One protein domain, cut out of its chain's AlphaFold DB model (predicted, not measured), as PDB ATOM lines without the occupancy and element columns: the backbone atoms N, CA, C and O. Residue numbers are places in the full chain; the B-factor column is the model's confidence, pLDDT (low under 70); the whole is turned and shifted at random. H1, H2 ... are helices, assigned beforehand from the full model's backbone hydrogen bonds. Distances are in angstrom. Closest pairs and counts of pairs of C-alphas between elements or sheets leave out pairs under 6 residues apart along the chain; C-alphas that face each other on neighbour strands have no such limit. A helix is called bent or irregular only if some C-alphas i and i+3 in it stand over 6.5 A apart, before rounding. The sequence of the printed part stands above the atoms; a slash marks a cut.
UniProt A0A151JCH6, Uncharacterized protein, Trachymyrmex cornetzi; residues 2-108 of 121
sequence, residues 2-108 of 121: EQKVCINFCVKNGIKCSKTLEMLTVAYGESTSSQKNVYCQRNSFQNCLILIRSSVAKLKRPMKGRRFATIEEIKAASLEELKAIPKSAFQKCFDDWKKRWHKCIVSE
ATOM      1  N   GLU A   2     232.706 214.723 211.004       61.62
ATOM      2  CA  GLU A   2     231.246 214.744 210.812       61.62
ATOM      3  C   GLU A   2     230.539 213.413 211.125       61.62
ATOM      4  O   GLU A   2     229.590 213.406 211.905       61.62
ATOM      5  N   GLN A   3     231.067 212.267 210.672       69.50
ATOM      6  CA  GLN A   3     230.492 210.947 211.002       69.50
ATOM      7  C   GLN A   3     230.408 210.695 212.520       69.50
ATOM      8  O   GLN A   3     229.460 210.081 213.004       69.50
ATOM      9  N   LYS A   4     231.360 211.233 213.301       71.81
ATOM     10  CA  LYS A   4     231.362 211.140 214.773       71.81
ATOM     11  C   LYS A   4     230.157 211.857 215.389       71.81
ATOM     12  O   LYS A   4     229.596 211.376 216.372       71.81
ATOM     13  N   VAL A   5     229.751 212.990 214.812       74.94
ATOM     14  CA  VAL A   5     228.575 213.759 215.247       74.94
ATOM     15  C   VAL A   5     227.297 212.982 214.932       74.94
ATOM     16  O   VAL A   5     226.445 212.848 215.809       74.94
ATOM     17  N   CYS A   6     227.203 212.381 213.744       74.56
ATOM     18  CA  CYS A   6     226.077 211.530 213.348       74.56
ATOM     19  C   CYS A   6     225.942 210.279 214.233       74.56
ATOM     20  O   CYS A   6     224.837 209.935 214.655       74.56
ATOM     21  N   ILE A   7     227.060 209.632 214.588       76.31
ATOM     22  CA  ILE A   7     227.077 208.502 215.532       76.31
ATOM     23  C   ILE A   7     226.581 208.955 216.911       76.31
ATOM     24  O   ILE A   7     225.686 208.328 217.478       76.31
ATOM     25  N   ASN A   8     227.097 210.073 217.431       76.75
ATOM     26  CA  ASN A   8     226.665 210.616 218.722       76.75
ATOM     27  C   ASN A   8     225.171 210.988 218.725       76.75
ATOM     28  O   ASN A   8     224.480 210.752 219.717       76.75
ATOM     29  N   PHE A   9     224.657 211.532 217.620       78.81
ATOM     30  CA  PHE A   9     223.233 211.812 217.435       78.81
ATOM     31  C   PHE A   9     222.393 210.530 217.489       78.81
ATOM     32  O   PHE A   9     221.406 210.470 218.224       78.81
ATOM     33  N   CYS A  10     222.810 209.476 216.782       77.62
ATOM     34  CA  CYS A  10     222.114 208.189 216.797       77.62
ATOM     35  C   CYS A  10     222.082 207.564 218.201       77.62
ATOM     36  O   CYS A  10     221.060 207.018 218.611       77.62
ATOM     37  N   VAL A  11     223.174 207.688 218.964       75.12
ATOM     38  CA  VAL A  11     223.246 207.201 220.351       75.12
ATOM     39  C   VAL A  11     222.309 207.979 221.275       75.12
ATOM     40  O   VAL A  11     221.572 207.360 222.041       75.12
ATOM     41  N   LYS A  12     222.275 209.314 221.174       76.31
ATOM     42  CA  LYS A  12     221.365 210.156 221.973       76.31
ATOM     43  C   LYS A  12     219.886 209.850 221.724       76.31
ATOM     44  O   LYS A  12     219.087 209.990 222.641       76.31
ATOM     45  N   ASN A  13     219.545 209.403 220.517       75.38
ATOM     46  CA  ASN A  13     218.182 209.036 220.128       75.38
ATOM     47  C   ASN A  13     217.878 207.534 220.288       75.38
ATOM     48  O   ASN A  13     216.848 207.060 219.820       75.38
ATOM     49  N   GLY A  14     218.769 206.754 220.917       76.94
ATOM     50  CA  GLY A  14     218.531 205.330 221.185       76.94
ATOM     51  C   GLY A  14     218.515 204.431 219.942       76.94
ATOM     52  O   GLY A  14     218.115 203.271 220.025       76.94
ATOM     53  N   ILE A  15     218.977 204.926 218.792       76.62
ATOM     54  CA  ILE A  15     219.033 204.162 217.541       76.62
ATOM     55  C   ILE A  15     220.028 203.008 217.716       76.62
ATOM     56  O   ILE A  15     221.086 203.180 218.323       76.62
ATOM     57  N   LYS A  16     219.700 201.805 217.229       79.44
ATOM     58  CA  LYS A  16     220.574 200.618 217.323       79.44
ATOM     59  C   LYS A  16     221.770 200.722 216.373       79.44
ATOM     60  O   LYS A  16     221.674 201.345 215.325       79.44
ATOM     61  N   CYS A  17     222.880 200.064 216.717       70.31
ATOM     62  CA  CYS A  17     224.133 200.149 215.957       70.31
ATOM     63  C   CYS A  17     223.999 199.677 214.500       70.31
ATOM     64  O   CYS A  17     224.560 200.315 213.616       70.31
ATOM     65  N   SER A  18     223.221 198.617 214.245       73.31
ATOM     66  CA  SER A  18     222.911 198.153 212.884       73.31
ATOM     67  C   SER A  18     222.245 199.255 212.061       73.31
ATOM     68  O   SER A  18     222.701 199.585 210.972       73.31
ATOM     69  N   LYS A  19     221.239 199.917 212.643       78.25
ATOM     70  CA  LYS A  19     220.533 201.018 211.988       78.25
ATOM     71  C   LYS A  19     221.405 202.262 211.818       78.25
ATOM     72  O   LYS A  19     221.315 202.940 210.805       78.25
ATOM     73  N   THR A  20     222.283 202.545 212.780       80.00
ATOM     74  CA  THR A  20     223.286 203.615 212.669       80.00
ATOM     75  C   THR A  20     224.258 203.356 211.519       80.00
ATOM     76  O   THR A  20     224.567 204.283 210.779       80.00
ATOM     77  N   LEU A  21     224.713 202.114 211.338       78.75
ATOM     78  CA  LEU A  21     225.610 201.746 210.245       78.75
ATOM     79  C   LEU A  21     224.922 201.866 208.880       78.75
ATOM     80  O   LEU A  21     225.517 202.422 207.964       78.75
ATOM     81  N   GLU A  22     223.665 201.428 208.759       80.69
ATOM     82  CA  GLU A  22     222.858 201.642 207.546       80.69
ATOM     83  C   GLU A  22     222.744 203.135 207.210       80.69
ATOM     84  O   GLU A  22     223.021 203.540 206.086       80.69
ATOM     85  N   MET A  23     222.390 203.968 208.195       81.38
ATOM     86  CA  MET A  23     222.247 205.415 208.000       81.38
ATOM     87  C   MET A  23     223.563 206.078 207.582       81.38
ATOM     88  O   MET A  23     223.560 206.968 206.736       81.38
ATOM     89  N   LEU A  24     224.690 205.641 208.150       81.50
ATOM     90  CA  LEU A  24     226.008 206.138 207.759       81.50
ATOM     91  C   LEU A  24     226.397 205.664 206.359       81.50
ATOM     92  O   LEU A  24     226.909 206.467 205.590       81.50
ATOM     93  N   THR A  25     226.090 204.415 206.007       82.88
ATOM     94  CA  THR A  25     226.366 203.857 204.673       82.88
ATOM     95  C   THR A  25     225.587 204.601 203.592       82.88
ATOM     96  O   THR A  25     226.146 204.929 202.551       82.88
ATOM     97  N   VAL A  26     224.326 204.957 203.864       85.38
ATOM     98  CA  VAL A  26     223.507 205.786 202.964       85.38
ATOM     99  C   VAL A  26     224.063 207.210 202.837       85.38
ATOM    100  O   VAL A  26     224.044 207.773 201.749       85.38
ATOM    101  N   ALA A  27     224.558 207.801 203.927       79.56
ATOM    102  CA  ALA A  27     225.024 209.188 203.938       79.56
ATOM    103  C   ALA A  27     226.458 209.378 203.407       79.56
ATOM    104  O   ALA A  27     226.765 210.435 202.865       79.56
ATOM    105  N   TYR A  28     227.336 208.385 203.584       80.69
ATOM    106  CA  TYR A  28     228.777 208.508 203.339       80.69
ATOM    107  C   TYR A  28     229.342 207.464 202.355       80.69
ATOM    108  O   TYR A  28     230.507 207.571 201.966       80.69
ATOM    109  N   GLY A  29     228.559 206.470 201.921       82.44
ATOM    110  CA  GLY A  29     228.978 205.483 200.917       82.44
ATOM    111  C   GLY A  29     230.241 204.713 201.322       82.44
ATOM    112  O   GLY A  29     230.356 204.252 202.456       82.44
ATOM    113  N   GLU A  30     231.223 204.616 200.423       78.62
ATOM    114  CA  GLU A  30     232.508 203.930 200.666       78.62
ATOM    115  C   GLU A  30     233.391 204.618 201.718       78.62
ATOM    116  O   GLU A  30     234.261 203.990 202.316       78.62
ATOM    117  N   SER A  31     233.144 205.902 202.000       73.62
ATOM    118  CA  SER A  31     233.858 206.644 203.048       73.62
ATOM    119  C   SER A  31     233.316 206.372 204.456       73.62
ATOM    120  O   SER A  31     233.788 206.951 205.440       73.62
ATOM    121  N   THR A  32     232.307 205.505 204.576       71.38
ATOM    122  CA  THR A  32     231.702 205.116 205.849       71.38
ATOM    123  C   THR A  32     232.715 204.434 206.755       71.38
ATOM    124  O   THR A  32     233.381 203.471 206.379       71.38
ATOM    125  N   SER A  33     232.805 204.920 207.993       69.50
ATOM    126  CA  SER A  33     233.597 204.268 209.033       69.50
ATOM    127  C   SER A  33     233.212 202.796 209.154       69.50
ATOM    128  O   SER A  33     232.027 202.464 209.202       69.50
ATOM    129  N   SER A  34     234.214 201.921 209.263       70.44
ATOM    130  CA  SER A  34     233.981 200.486 209.421       70.44
ATOM    131  C   SER A  34     233.011 200.204 210.570       70.44
ATOM    132  O   SER A  34     232.985 200.914 211.580       70.44
ATOM    133  N   GLN A  35     232.236 199.127 210.449       66.94
ATOM    134  CA  GLN A  35     231.337 198.670 211.510       66.94
ATOM    135  C   GLN A  35     232.053 198.560 212.866       66.94
ATOM    136  O   GLN A  35     231.499 198.970 213.889       66.94
ATOM    137  N   LYS A  36     233.318 198.114 212.852       64.44
ATOM    138  CA  LYS A  36     234.214 198.078 214.017       64.44
ATOM    139  C   LYS A  36     234.414 199.477 214.626       64.44
ATOM    140  O   LYS A  36     234.228 199.655 215.826       64.44
ATOM    141  N   ASN A  37     234.688 200.500 213.815       63.78
ATOM    142  CA  ASN A  37     234.857 201.881 214.283       63.78
ATOM    143  C   ASN A  37     233.555 202.513 214.799       63.78
ATOM    144  O   ASN A  37     233.578 203.200 215.820       63.78
ATOM    145  N   VAL A  38     232.416 202.259 214.148       64.12
ATOM    146  CA  VAL A  38     231.099 202.746 214.602       64.12
ATOM    147  C   VAL A  38     230.737 202.140 215.960       64.12
ATOM    148  O   VAL A  38     230.295 202.860 216.862       64.12
ATOM    149  N   TYR A  39     230.986 200.841 216.140       67.00
ATOM    150  CA  TYR A  39     230.776 200.145 217.407       67.00
ATOM    151  C   TYR A  39     231.724 200.650 218.504       67.00
ATOM    152  O   TYR A  39     231.259 201.053 219.569       67.00
ATOM    153  N   CYS A  40     233.031 200.735 218.235       63.25
ATOM    154  CA  CYS A  40     234.024 201.263 219.177       63.25
ATOM    155  C   CYS A  40     233.715 202.702 219.605       63.25
ATOM    156  O   CYS A  40     233.859 203.054 220.777       63.25
ATOM    157  N   GLN A  41     233.241 203.540 218.684       65.44
ATOM    158  CA  GLN A  41     232.876 204.923 218.971       65.44
ATOM    159  C   GLN A  41     231.584 205.026 219.796       65.44
ATOM    160  O   GLN A  41     231.526 205.789 220.764       65.44
ATOM    161  N   ARG A  42     230.573 204.213 219.471       63.84
ATOM    162  CA  ARG A  42     229.349 204.069 220.269       63.84
ATOM    163  C   ARG A  42     229.660 203.585 221.685       63.84
ATOM    164  O   ARG A  42     229.191 204.194 222.645       63.84
ATOM    165  N   ASN A  43     230.488 202.549 221.819       63.78
ATOM    166  CA  ASN A  43     230.943 202.051 223.114       63.78
ATOM    167  C   ASN A  43     231.778 203.096 223.850       63.78
ATOM    168  O   ASN A  43     231.613 203.235 225.049       63.78
ATOM    169  N   SER A  44     232.604 203.891 223.170       59.47
ATOM    170  CA  SER A  44     233.354 204.986 223.803       59.47
ATOM    171  C   SER A  44     232.428 206.048 224.406       59.47
ATOM    172  O   SER A  44     232.630 206.458 225.547       59.47
ATOM    173  N   PHE A  45     231.372 206.452 223.692       58.41
ATOM    174  CA  PHE A  45     230.390 207.416 224.202       58.41
ATOM    175  C   PHE A  45     229.574 206.835 225.369       58.41
ATOM    176  O   PHE A  45     229.414 207.480 226.408       58.41
ATOM    177  N   GLN A  46     229.128 205.583 225.242       60.34
ATOM    178  CA  GLN A  46     228.392 204.885 226.296       60.34
ATOM    179  C   GLN A  46     229.276 204.606 227.525       60.34
ATOM    180  O   GLN A  46     228.815 204.743 228.654       60.34
ATOM    181  N   ASN A  47     230.558 204.293 227.331       56.69
ATOM    182  CA  ASN A  47     231.527 204.050 228.397       56.69
ATOM    183  C   ASN A  47     231.956 205.341 229.098       56.69
ATOM    184  O   ASN A  47     232.132 205.318 230.311       56.69
ATOM    185  N   CYS A  48     232.033 206.479 228.399       54.62
ATOM    186  CA  CYS A  48     232.128 207.796 229.041       54.62
ATOM    187  C   CYS A  48     230.910 208.071 229.938       54.62
ATOM    188  O   CYS A  48     231.069 208.509 231.077       54.62
ATOM    189  N   LEU A  49     229.695 207.740 229.483       56.38
ATOM    190  CA  LEU A  49     228.492 207.815 230.323       56.38
ATOM    191  C   LEU A  49     228.536 206.817 231.500       56.38
ATOM    192  O   LEU A  49     228.028 207.125 232.579       56.38
ATOM    193  N   ILE A  50     229.163 205.647 231.335       57.47
ATOM    194  CA  ILE A  50     229.370 204.656 232.408       57.47
ATOM    195  C   ILE A  50     230.451 205.111 233.404       57.47
ATOM    196  O   ILE A  50     230.295 204.893 234.601       57.47
ATOM    197  N   LEU A  51     231.507 205.794 232.960       53.94
ATOM    198  CA  LEU A  51     232.515 206.422 233.823       53.94
ATOM    199  C   LEU A  51     231.904 207.540 234.665       53.94
ATOM    200  O   LEU A  51     232.124 207.583 235.876       53.94
ATOM    201  N   ILE A  52     231.060 208.380 234.053       54.75
ATOM    202  CA  ILE A  52     230.233 209.350 234.780       54.75
ATOM    203  C   ILE A  52     229.341 208.605 235.782       54.75
ATOM    204  O   ILE A  52     229.305 208.983 236.948       54.75
ATOM    205  N   ARG A  53     228.707 207.484 235.396       56.41
ATOM    206  CA  ARG A  53     227.940 206.631 236.325       56.41
ATOM    207  C   ARG A  53     228.778 206.003 237.444       56.41
ATOM    208  O   ARG A  53     228.233 205.820 238.523       56.41
ATOM    209  N   SER A  54     230.051 205.669 237.231       57.66
ATOM    210  CA  SER A  54     230.949 205.092 238.249       57.66
ATOM    211  C   SER A  54     231.332 206.130 239.305       57.66
ATOM    212  O   SER A  54     231.218 205.878 240.506       57.66
ATOM    213  N   SER A  55     231.675 207.344 238.874       57.91
ATOM    214  CA  SER A  55     231.866 208.489 239.772       57.91
ATOM    215  C   SER A  55     230.562 208.858 240.492       57.91
ATOM    216  O   SER A  55     230.556 209.054 241.705       57.91
ATOM    217  N   VAL A  56     229.427 208.825 239.785       61.75
ATOM    218  CA  VAL A  56     228.088 208.969 240.379       61.75
ATOM    219  C   VAL A  56     227.766 207.817 241.331       61.75
ATOM    220  O   VAL A  56     227.065 208.036 242.305       61.75
ATOM    221  N   ALA A  57     228.272 206.600 241.127       64.31
ATOM    222  CA  ALA A  57     228.064 205.484 242.048       64.31
ATOM    223  C   ALA A  57     228.848 205.680 243.351       64.31
ATOM    224  O   ALA A  57     228.316 205.381 244.420       64.31
ATOM    225  N   LYS A  58     230.071 206.222 243.272       70.50
ATOM    226  CA  LYS A  58     230.866 206.613 244.448       70.50
ATOM    227  C   LYS A  58     230.195 207.736 245.244       70.50
ATOM    228  O   LYS A  58     230.226 207.677 246.460       70.50
ATOM    229  N   LEU A  59     229.508 208.658 244.568       75.81
ATOM    230  CA  LEU A  59     228.662 209.688 245.186       75.81
ATOM    231  C   LEU A  59     227.339 209.124 245.746       75.81
ATOM    232  O   LEU A  59     226.892 209.472 246.830       75.81
ATOM    233  N   LYS A  60     226.688 208.220 245.009       73.44
ATOM    234  CA  LYS A  60     225.346 207.711 245.322       73.44
ATOM    235  C   LYS A  60     225.347 206.726 246.485       73.44
ATOM    236  O   LYS A  60     224.357 206.662 247.203       73.44
ATOM    237  N   ARG A  61     226.412 205.936 246.662       81.69
ATOM    238  CA  ARG A  61     226.550 204.983 247.779       81.69
ATOM    239  C   ARG A  61     226.433 205.652 249.160       81.69
ATOM    240  O   ARG A  61     225.550 205.223 249.896       81.69
ATOM    241  N   PRO A  62     227.232 206.679 249.507       81.00
ATOM    242  CA  PRO A  62     227.165 207.328 250.820       81.00
ATOM    243  C   PRO A  62     225.868 208.120 251.036       81.00
ATOM    244  O   PRO A  62     225.391 208.249 252.161       81.00
ATOM    245  N   MET A  63     225.242 208.589 249.955       84.88
ATOM    246  CA  MET A  63     223.949 209.272 250.016       84.88
ATOM    247  C   MET A  63     222.748 208.314 250.101       84.88
ATOM    248  O   MET A  63     221.638 208.738 250.426       84.88
ATOM    249  N   LYS A  64     222.922 207.021 249.794       85.75
ATOM    250  CA  LYS A  64     221.823 206.048 249.767       85.75
ATOM    251  C   LYS A  64     221.334 205.762 251.189       85.75
ATOM    252  O   LYS A  64     222.119 205.429 252.065       85.75
ATOM    253  N   GLY A  65     220.021 205.839 251.399       84.75
ATOM    254  CA  GLY A  65     219.395 205.561 252.699       84.75
ATOM    255  C   GLY A  65     219.399 206.743 253.673       84.75
ATOM    256  O   GLY A  65     218.697 206.683 254.678       84.75
ATOM    257  N   ARG A  66     220.105 207.838 253.360       87.44
ATOM    258  CA  ARG A  66     219.963 209.110 254.078       87.44
ATOM    259  C   ARG A  66     218.699 209.828 253.605       87.44
ATOM    260  O   ARG A  66     218.403 209.853 252.409       87.44
ATOM    261  N   ARG A  67     217.940 210.391 254.547       89.94
ATOM    262  CA  ARG A  67     216.828 211.303 254.252       89.94
ATOM    263  C   ARG A  67     217.344 212.731 254.357       89.94
ATOM    264  O   ARG A  67     218.071 213.041 255.292       89.94
ATOM    265  N   PHE A  68     216.948 213.563 253.408       90.31
ATOM    266  CA  PHE A  68     217.260 214.986 253.384       90.31
ATOM    267  C   PHE A  68     215.939 215.745 253.407       90.31
ATOM    268  O   PHE A  68     215.000 215.351 252.708       90.31
ATOM    269  N   ALA A  69     215.849 216.777 254.239       90.56
ATOM    270  CA  ALA A  69     214.635 217.567 254.400       90.56
ATOM    271  C   ALA A  69     214.525 218.656 253.324       90.56
ATOM    272  O   ALA A  69     213.420 219.034 252.940       90.56
ATOM    273  N   THR A  70     215.665 219.137 252.815       94.31
ATOM    274  CA  THR A  70     215.735 220.242 251.850       94.31
ATOM    275  C   THR A  70     216.660 219.932 250.672       94.31
ATOM    276  O   THR A  70     217.516 219.046 250.725       94.31
ATOM    277  N   ILE A  71     216.493 220.671 249.572       90.25
ATOM    278  CA  ILE A  71     217.339 220.533 248.376       90.25
ATOM    279  C   ILE A  71     218.765 221.022 248.672       90.25
ATOM    280  O   ILE A  71     219.741 220.501 248.132       90.25
ATOM    281  N   GLU A  72     218.890 222.011 249.544       92.38
ATOM    282  CA  GLU A  72     220.134 222.639 249.972       92.38
ATOM    283  C   GLU A  72     221.009 221.633 250.723       92.38
ATOM    284  O   GLU A  72     222.197 221.515 250.422       92.38
ATOM    285  N   GLU A  73     220.408 220.823 251.601       90.12
ATOM    286  CA  GLU A  73     221.085 219.701 252.260       90.12
ATOM    287  C   GLU A  73     221.582 218.658 251.256       90.12
ATOM    288  O   GLU A  73     222.720 218.197 251.358       90.12
ATOM    289  N   ILE A  74     220.777 218.320 250.241       88.69
ATOM    290  CA  ILE A  74     221.185 217.376 249.189       88.69
ATOM    291  C   ILE A  74     222.391 217.926 248.425       88.69
ATOM    292  O   ILE A  74     223.344 217.188 248.170       88.69
ATOM    293  N   LYS A  75     222.370 219.213 248.054       88.19
ATOM    294  CA  LYS A  75     223.476 219.870 247.339       88.19
ATOM    295  C   LYS A  75     224.744 219.909 248.189       88.19
ATOM    296  O   LYS A  75     225.812 219.589 247.671       88.19
ATOM    297  N   ALA A  76     224.628 220.261 249.469       89.50
ATOM    298  CA  ALA A  76     225.755 220.319 250.394       89.50
ATOM    299  C   ALA A  76     226.384 218.933 250.598       89.50
ATOM    300  O   ALA A  76     227.581 218.773 250.368       89.50
ATOM    301  N   ALA A  77     225.568 217.919 250.904       87.94
ATOM    302  CA  ALA A  77     226.029 216.543 251.066       87.94
ATOM    303  C   ALA A  77     226.645 215.990 249.771       87.94
ATOM    304  O   ALA A  77     227.704 215.374 249.797       87.94
ATOM    305  N   SER A  78     226.032 216.263 248.613       85.31
ATOM    306  CA  SER A  78     226.594 215.842 247.323       85.31
ATOM    307  C   SER A  78     227.961 216.475 247.059       85.31
ATOM    308  O   SER A  78     228.859 215.827 246.524       85.31
ATOM    309  N   LEU A  79     228.120 217.755 247.402       85.25
ATOM    310  CA  LEU A  79     229.361 218.489 247.192       85.25
ATOM    311  C   LEU A  79     230.472 218.002 248.126       85.25
ATOM    312  O   LEU A  79     231.619 217.902 247.696       85.25
ATOM    313  N   GLU A  80     230.142 217.708 249.381       88.56
ATOM    314  CA  GLU A  80     231.077 217.153 250.359       88.56
ATOM    315  C   GLU A  80     231.604 215.788 249.903       88.56
ATOM    316  O   GLU A  80     232.814 215.605 249.772       88.56
ATOM    317  N   GLU A  81     230.702 214.875 249.543       86.12
ATOM    318  CA  GLU A  81     231.058 213.547 249.041       86.12
ATOM    319  C   GLU A  81     231.871 213.631 247.742       86.12
ATOM    320  O   GLU A  81     232.827 212.882 247.551       86.12
ATOM    321  N   LEU A  82     231.553 214.578 246.849       81.38
ATOM    322  CA  LEU A  82     232.326 214.795 245.626       81.38
ATOM    323  C   LEU A  82     233.749 215.293 245.923       81.38
ATOM    324  O   LEU A  82     234.698 214.825 245.295       81.38
ATOM    325  N   LYS A  83     233.904 216.225 246.872       84.06
ATOM    326  CA  LYS A  83     235.213 216.737 247.313       84.06
ATOM    327  C   LYS A  83     236.038 215.673 248.036       84.06
ATOM    328  O   LYS A  83     237.262 215.711 247.955       84.06
ATOM    329  N   ALA A  84     235.382 214.724 248.701       86.25
ATOM    330  CA  ALA A  84     236.033 213.603 249.366       86.25
ATOM    331  C   ALA A  84     236.628 212.578 248.380       86.25
ATOM    332  O   ALA A  84     237.473 211.774 248.774       86.25
ATOM    333  N   ILE A  85     236.237 212.595 247.096       81.19
ATOM    334  CA  ILE A  85     236.830 211.714 246.083       81.19
ATOM    335  C   ILE A  85     238.237 212.225 245.731       81.19
ATOM    336  O   ILE A  85     238.375 213.292 245.127       81.19
ATOM    337  N   PRO A  86     239.304 211.459 246.025       83.69
ATOM    338  CA  PRO A  86     240.655 211.908 245.739       83.69
ATOM    339  C   PRO A  86     240.920 211.919 244.230       83.69
ATOM    340  O   PRO A  86     240.415 211.080 243.479       83.69
ATOM    341  N   LYS A  87     241.804 212.816 243.780       79.25
ATOM    342  CA  LYS A  87     242.240 212.895 242.372       79.25
ATOM    343  C   LYS A  87     242.743 211.545 241.837       79.25
ATOM    344  O   LYS A  87     242.465 211.189 240.693       79.25
ATOM    345  N   SER A  88     243.415 210.763 242.682       78.19
ATOM    346  CA  SER A  88     243.894 209.413 242.361       78.19
ATOM    347  C   SER A  88     242.766 208.436 242.015       78.19
ATOM    348  O   SER A  88     242.953 207.567 241.169       78.19
ATOM    349  N   ALA A  89     241.572 208.592 242.595       71.75
ATOM    350  CA  ALA A  89     240.421 207.759 242.261       71.75
ATOM    351  C   ALA A  89     239.882 208.060 240.857       71.75
ATOM    352  O   ALA A  89     239.429 207.135 240.184       71.75
ATOM    353  N   PHE A  90     239.948 209.316 240.404       69.50
ATOM    354  CA  PHE A  90     239.634 209.673 239.018       69.50
ATOM    355  C   PHE A  90     240.697 209.141 238.063       69.50
ATOM    356  O   PHE A  90     240.351 208.545 237.047       69.50
ATOM    357  N   GLN A  91     241.976 209.281 238.419       73.00
ATOM    358  CA  GLN A  91     243.082 208.757 237.619       73.00
ATOM    359  C   GLN A  91     242.973 207.240 237.432       73.00
ATOM    360  O   GLN A  91     243.008 206.757 236.305       73.00
ATOM    361  N   LYS A  92     242.707 206.501 238.515       74.69
ATOM    362  CA  LYS A  92     242.472 205.056 238.461       74.69
ATOM    363  C   LYS A  92     241.300 204.703 237.541       74.69
ATOM    364  O   LYS A  92     241.430 203.797 236.730       74.69
ATOM    365  N   CYS A  93     240.191 205.447 237.599       68.25
ATOM    366  CA  CYS A  93     239.075 205.248 236.668       68.25
ATOM    367  C   CYS A  93     239.494 205.451 235.198       68.25
ATOM    368  O   CYS A  93     239.025 204.715 234.331       68.25
ATOM    369  N   PHE A  94     240.361 206.426 234.906       65.50
ATOM    370  CA  PHE A  94     240.904 206.628 233.556       65.50
ATOM    371  C   PHE A  94     241.822 205.484 233.119       65.50
ATOM    372  O   PHE A  94     241.775 205.074 231.961       65.50
ATOM    373  N   ASP A  95     242.630 204.944 234.024       72.38
ATOM    374  CA  ASP A  95     243.517 203.825 233.710       72.38
ATOM    375  C   ASP A  95     242.729 202.519 233.517       72.38
ATOM    376  O   ASP A  95     242.961 201.791 232.552       72.38
ATOM    377  N   ASP A  96     241.717 202.269 234.352       67.69
ATOM    378  CA  ASP A  96     240.774 201.155 234.186       67.69
ATOM    379  C   ASP A  96     240.003 201.273 232.859       67.69
ATOM    380  O   ASP A  96     239.762 200.276 232.174       67.69
ATOM    381  N   TRP A  97     239.669 202.498 232.441       69.94
ATOM    382  CA  TRP A  97     239.088 202.759 231.125       69.94
ATOM    383  C   TRP A  97     240.044 202.420 229.978       69.94
ATOM    384  O   TRP A  97     239.635 201.716 229.054       69.94
ATOM    385  N   LYS A  98     241.314 202.844 230.038       69.25
ATOM    386  CA  LYS A  98     242.322 202.496 229.018       69.25
ATOM    387  C   LYS A  98     242.504 200.983 228.895       69.25
ATOM    388  O   LYS A  98     242.606 200.472 227.781       69.25
ATOM    389  N   LYS A  99     242.500 200.265 230.023       74.81
ATOM    390  CA  LYS A  99     242.571 198.796 230.058       74.81
ATOM    391  C   LYS A  99     241.343 198.155 229.414       74.81
ATOM    392  O   LYS A  99     241.483 197.274 228.572       74.81
ATOM    393  N   ARG A 100     240.134 198.621 229.752       67.31
ATOM    394  CA  ARG A 100     238.887 198.150 229.117       67.31
ATOM    395  C   ARG A 100     238.856 198.432 227.619       67.31
ATOM    396  O   ARG A 100     238.342 197.618 226.862       67.31
ATOM    397  N   TRP A 101     239.408 199.561 227.187       66.44
ATOM    398  CA  TRP A 101     239.515 199.886 225.771       66.44
ATOM    399  C   TRP A 101     240.440 198.913 225.032       66.44
ATOM    400  O   TRP A 101     240.031 198.372 224.009       66.44
ATOM    401  N   HIS A 102     241.618 198.608 225.588       68.31
ATOM    402  CA  HIS A 102     242.510 197.586 225.028       68.31
ATOM    403  C   HIS A 102     241.839 196.212 224.969       68.31
ATOM    404  O   HIS A 102     241.884 195.565 223.929       68.31
ATOM    405  N   LYS A 103     241.134 195.801 226.032       67.06
ATOM    406  CA  LYS A 103     240.362 194.548 226.029       67.06
ATOM    407  C   LYS A 103     239.310 194.521 224.919       67.06
ATOM    408  O   LYS A 103     239.219 193.540 224.204       67.06
ATOM    409  N   CYS A 104     238.583 195.617 224.702       63.31
ATOM    410  CA  CYS A 104     237.616 195.714 223.604       63.31
ATOM    411  C   CYS A 104     238.259 195.567 222.215       63.31
ATOM    412  O   CYS A 104     237.613 195.048 221.310       63.31
ATOM    413  N   ILE A 105     239.500 196.037 222.038       65.12
ATOM    414  CA  ILE A 105     240.252 195.871 220.787       65.12
ATOM    415  C   ILE A 105     240.654 194.402 220.606       65.12
ATOM    416  O   ILE A 105     240.423 193.849 219.535       65.12
ATOM    417  N   VAL A 106     241.212 193.777 221.649       71.12
ATOM    418  CA  VAL A 106     241.665 192.373 221.629       71.12
ATOM    419  C   VAL A 106     240.499 191.405 221.432       71.12
ATOM    420  O   VAL A 106     240.615 190.454 220.673       71.12
ATOM    421  N   SER A 107     239.359 191.666 222.067       66.31
ATOM    422  CA  SER A 107     238.143 190.862 221.925       66.31
ATOM    423  C   SER A 107     237.392 191.117 220.614       66.31
ATOM    424  O   SER A 107     236.266 190.664 220.473       66.31
ATOM    425  N   GLU A 108     237.940 191.907 219.685       65.69
ATOM    426  CA  GLU A 108     237.289 192.278 218.418       65.69
ATOM    427  C   GLU A 108     235.866 192.865 218.549       65.69
ATOM    428  O   GLU A 108     235.098 192.904 217.587       65.69
TER     429      GLU A 108
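Overview. This is residues 2 to 108 of the 121 residues of an uncharacterized protein of Trachymyrmex cornetzi (UniProt A0A151JCH6). One long helix, H3, runs along the length of an elongated model, with a short hairpin of two helices, H1 and H2, packed on its first part, and H4 crosswise at its far end. After H4 the chain turns back, and H5 runs beside H3 in the opposite direction at a shallow tilt, meeting it at few places, the closest being Leu 51 of H3 and Cys 93 of H5. The printed part has 107 residues with five named helices, H1, H2, H3, H4 and H5 in that order along the chain, and no named strand; the class is all helix. The whole is loose, with a radius of gyration of the C-alphas of 18.7 A and spans of 56 by 30 by 22 A.

Arrangement. H3, residues 35 to 63, is the hub and touches the four other helices. H1, residues 2 to 12, touches residues 38 to 45 of H3 alone, at a steep tilt of 47 degrees, the same way; the closest C-alphas, those of Val 11 and Arg 42, are 6.9 A apart. H2, residues 17 to 31, touches H3 with its residues 17 to 21 alone, and H3 touches it with residues 35 to 42 alone. The closest C-alphas of this helical hairpin, those of Leu 21 and Gln 35, are 6.6 A apart, and H2 and H3 run opposite ways at a steep tilt of 43 degrees. H1 and H2 form another helical hairpin, opposite ways at a shallow tilt of 13 degrees; H2 touches H1 with residues 20 to 24 alone, and the closest C-alphas, those of Cys 10 and Thr 20, are 6.3 A apart. H4, residues 71 to 84, touches H3 between its own residues 77 to 82 and residues 59 to 63 of H3 alone; the closest C-alphas, those of Leu 59 and Glu 81, are 6.0 A apart. Their lines are only just about perpendicular, at 71 degrees. H5, residues 87 to 106, touches H3 at a shallow tilt of 30 degrees, opposite ways, and the closest C-alphas, those of Leu 51 and Cys 93, are 7.2 A apart. Of the five touching pairs, two are at a shallow tilt, and the helix packing is part aligned, part crossed. H4 and H5 are apart, and both are apart from H1 and H2. In H1, H4 and H5 every O i to N i+4 pair is within hydrogen-bond range; in H2 it is 9 of 11 and in H3 23 of 25.

Along the chain. H3 is 40.6 A from its first to its last C-alpha, from C-alpha 35 at (231.337, 198.670, 211.510) to C-alpha 63 at (223.949, 209.272, 250.016). It has a kink of 29 degrees near residue 57, and it is neither bent nor irregular, but only just: C-alphas 59 and 62 are 6.3 A apart. H5 is 29.2 A long and ends with C-alpha 106 at (241.665, 192.373, 221.629). H4 is 20.0 A long, H2 17.4 A and H1 15.6 A; H1 begins with C-alpha 2 at (231.246, 214.744, 210.812). H2 is irregular: C-alphas 27 and 30 are 9.7 A apart.

Size, cuts and confidence. The two C-alphas farthest apart, those of Glu 30 and Ala 69, are 58.2 A apart. The printed part, residues 2 to 108 of a full chain of 121, has no cut. The links H1 to H2, H2 to H3 and H4 to H5 are tight; the link H3 to H4, with 7 residues, is short, and no link is long. The mean pLDDT of the printed part is 74.1, and 40 residues are under 70, among them residues 35 to 57 and 100 to 105. H3 has a mean pLDDT of 64 and H4 of 87.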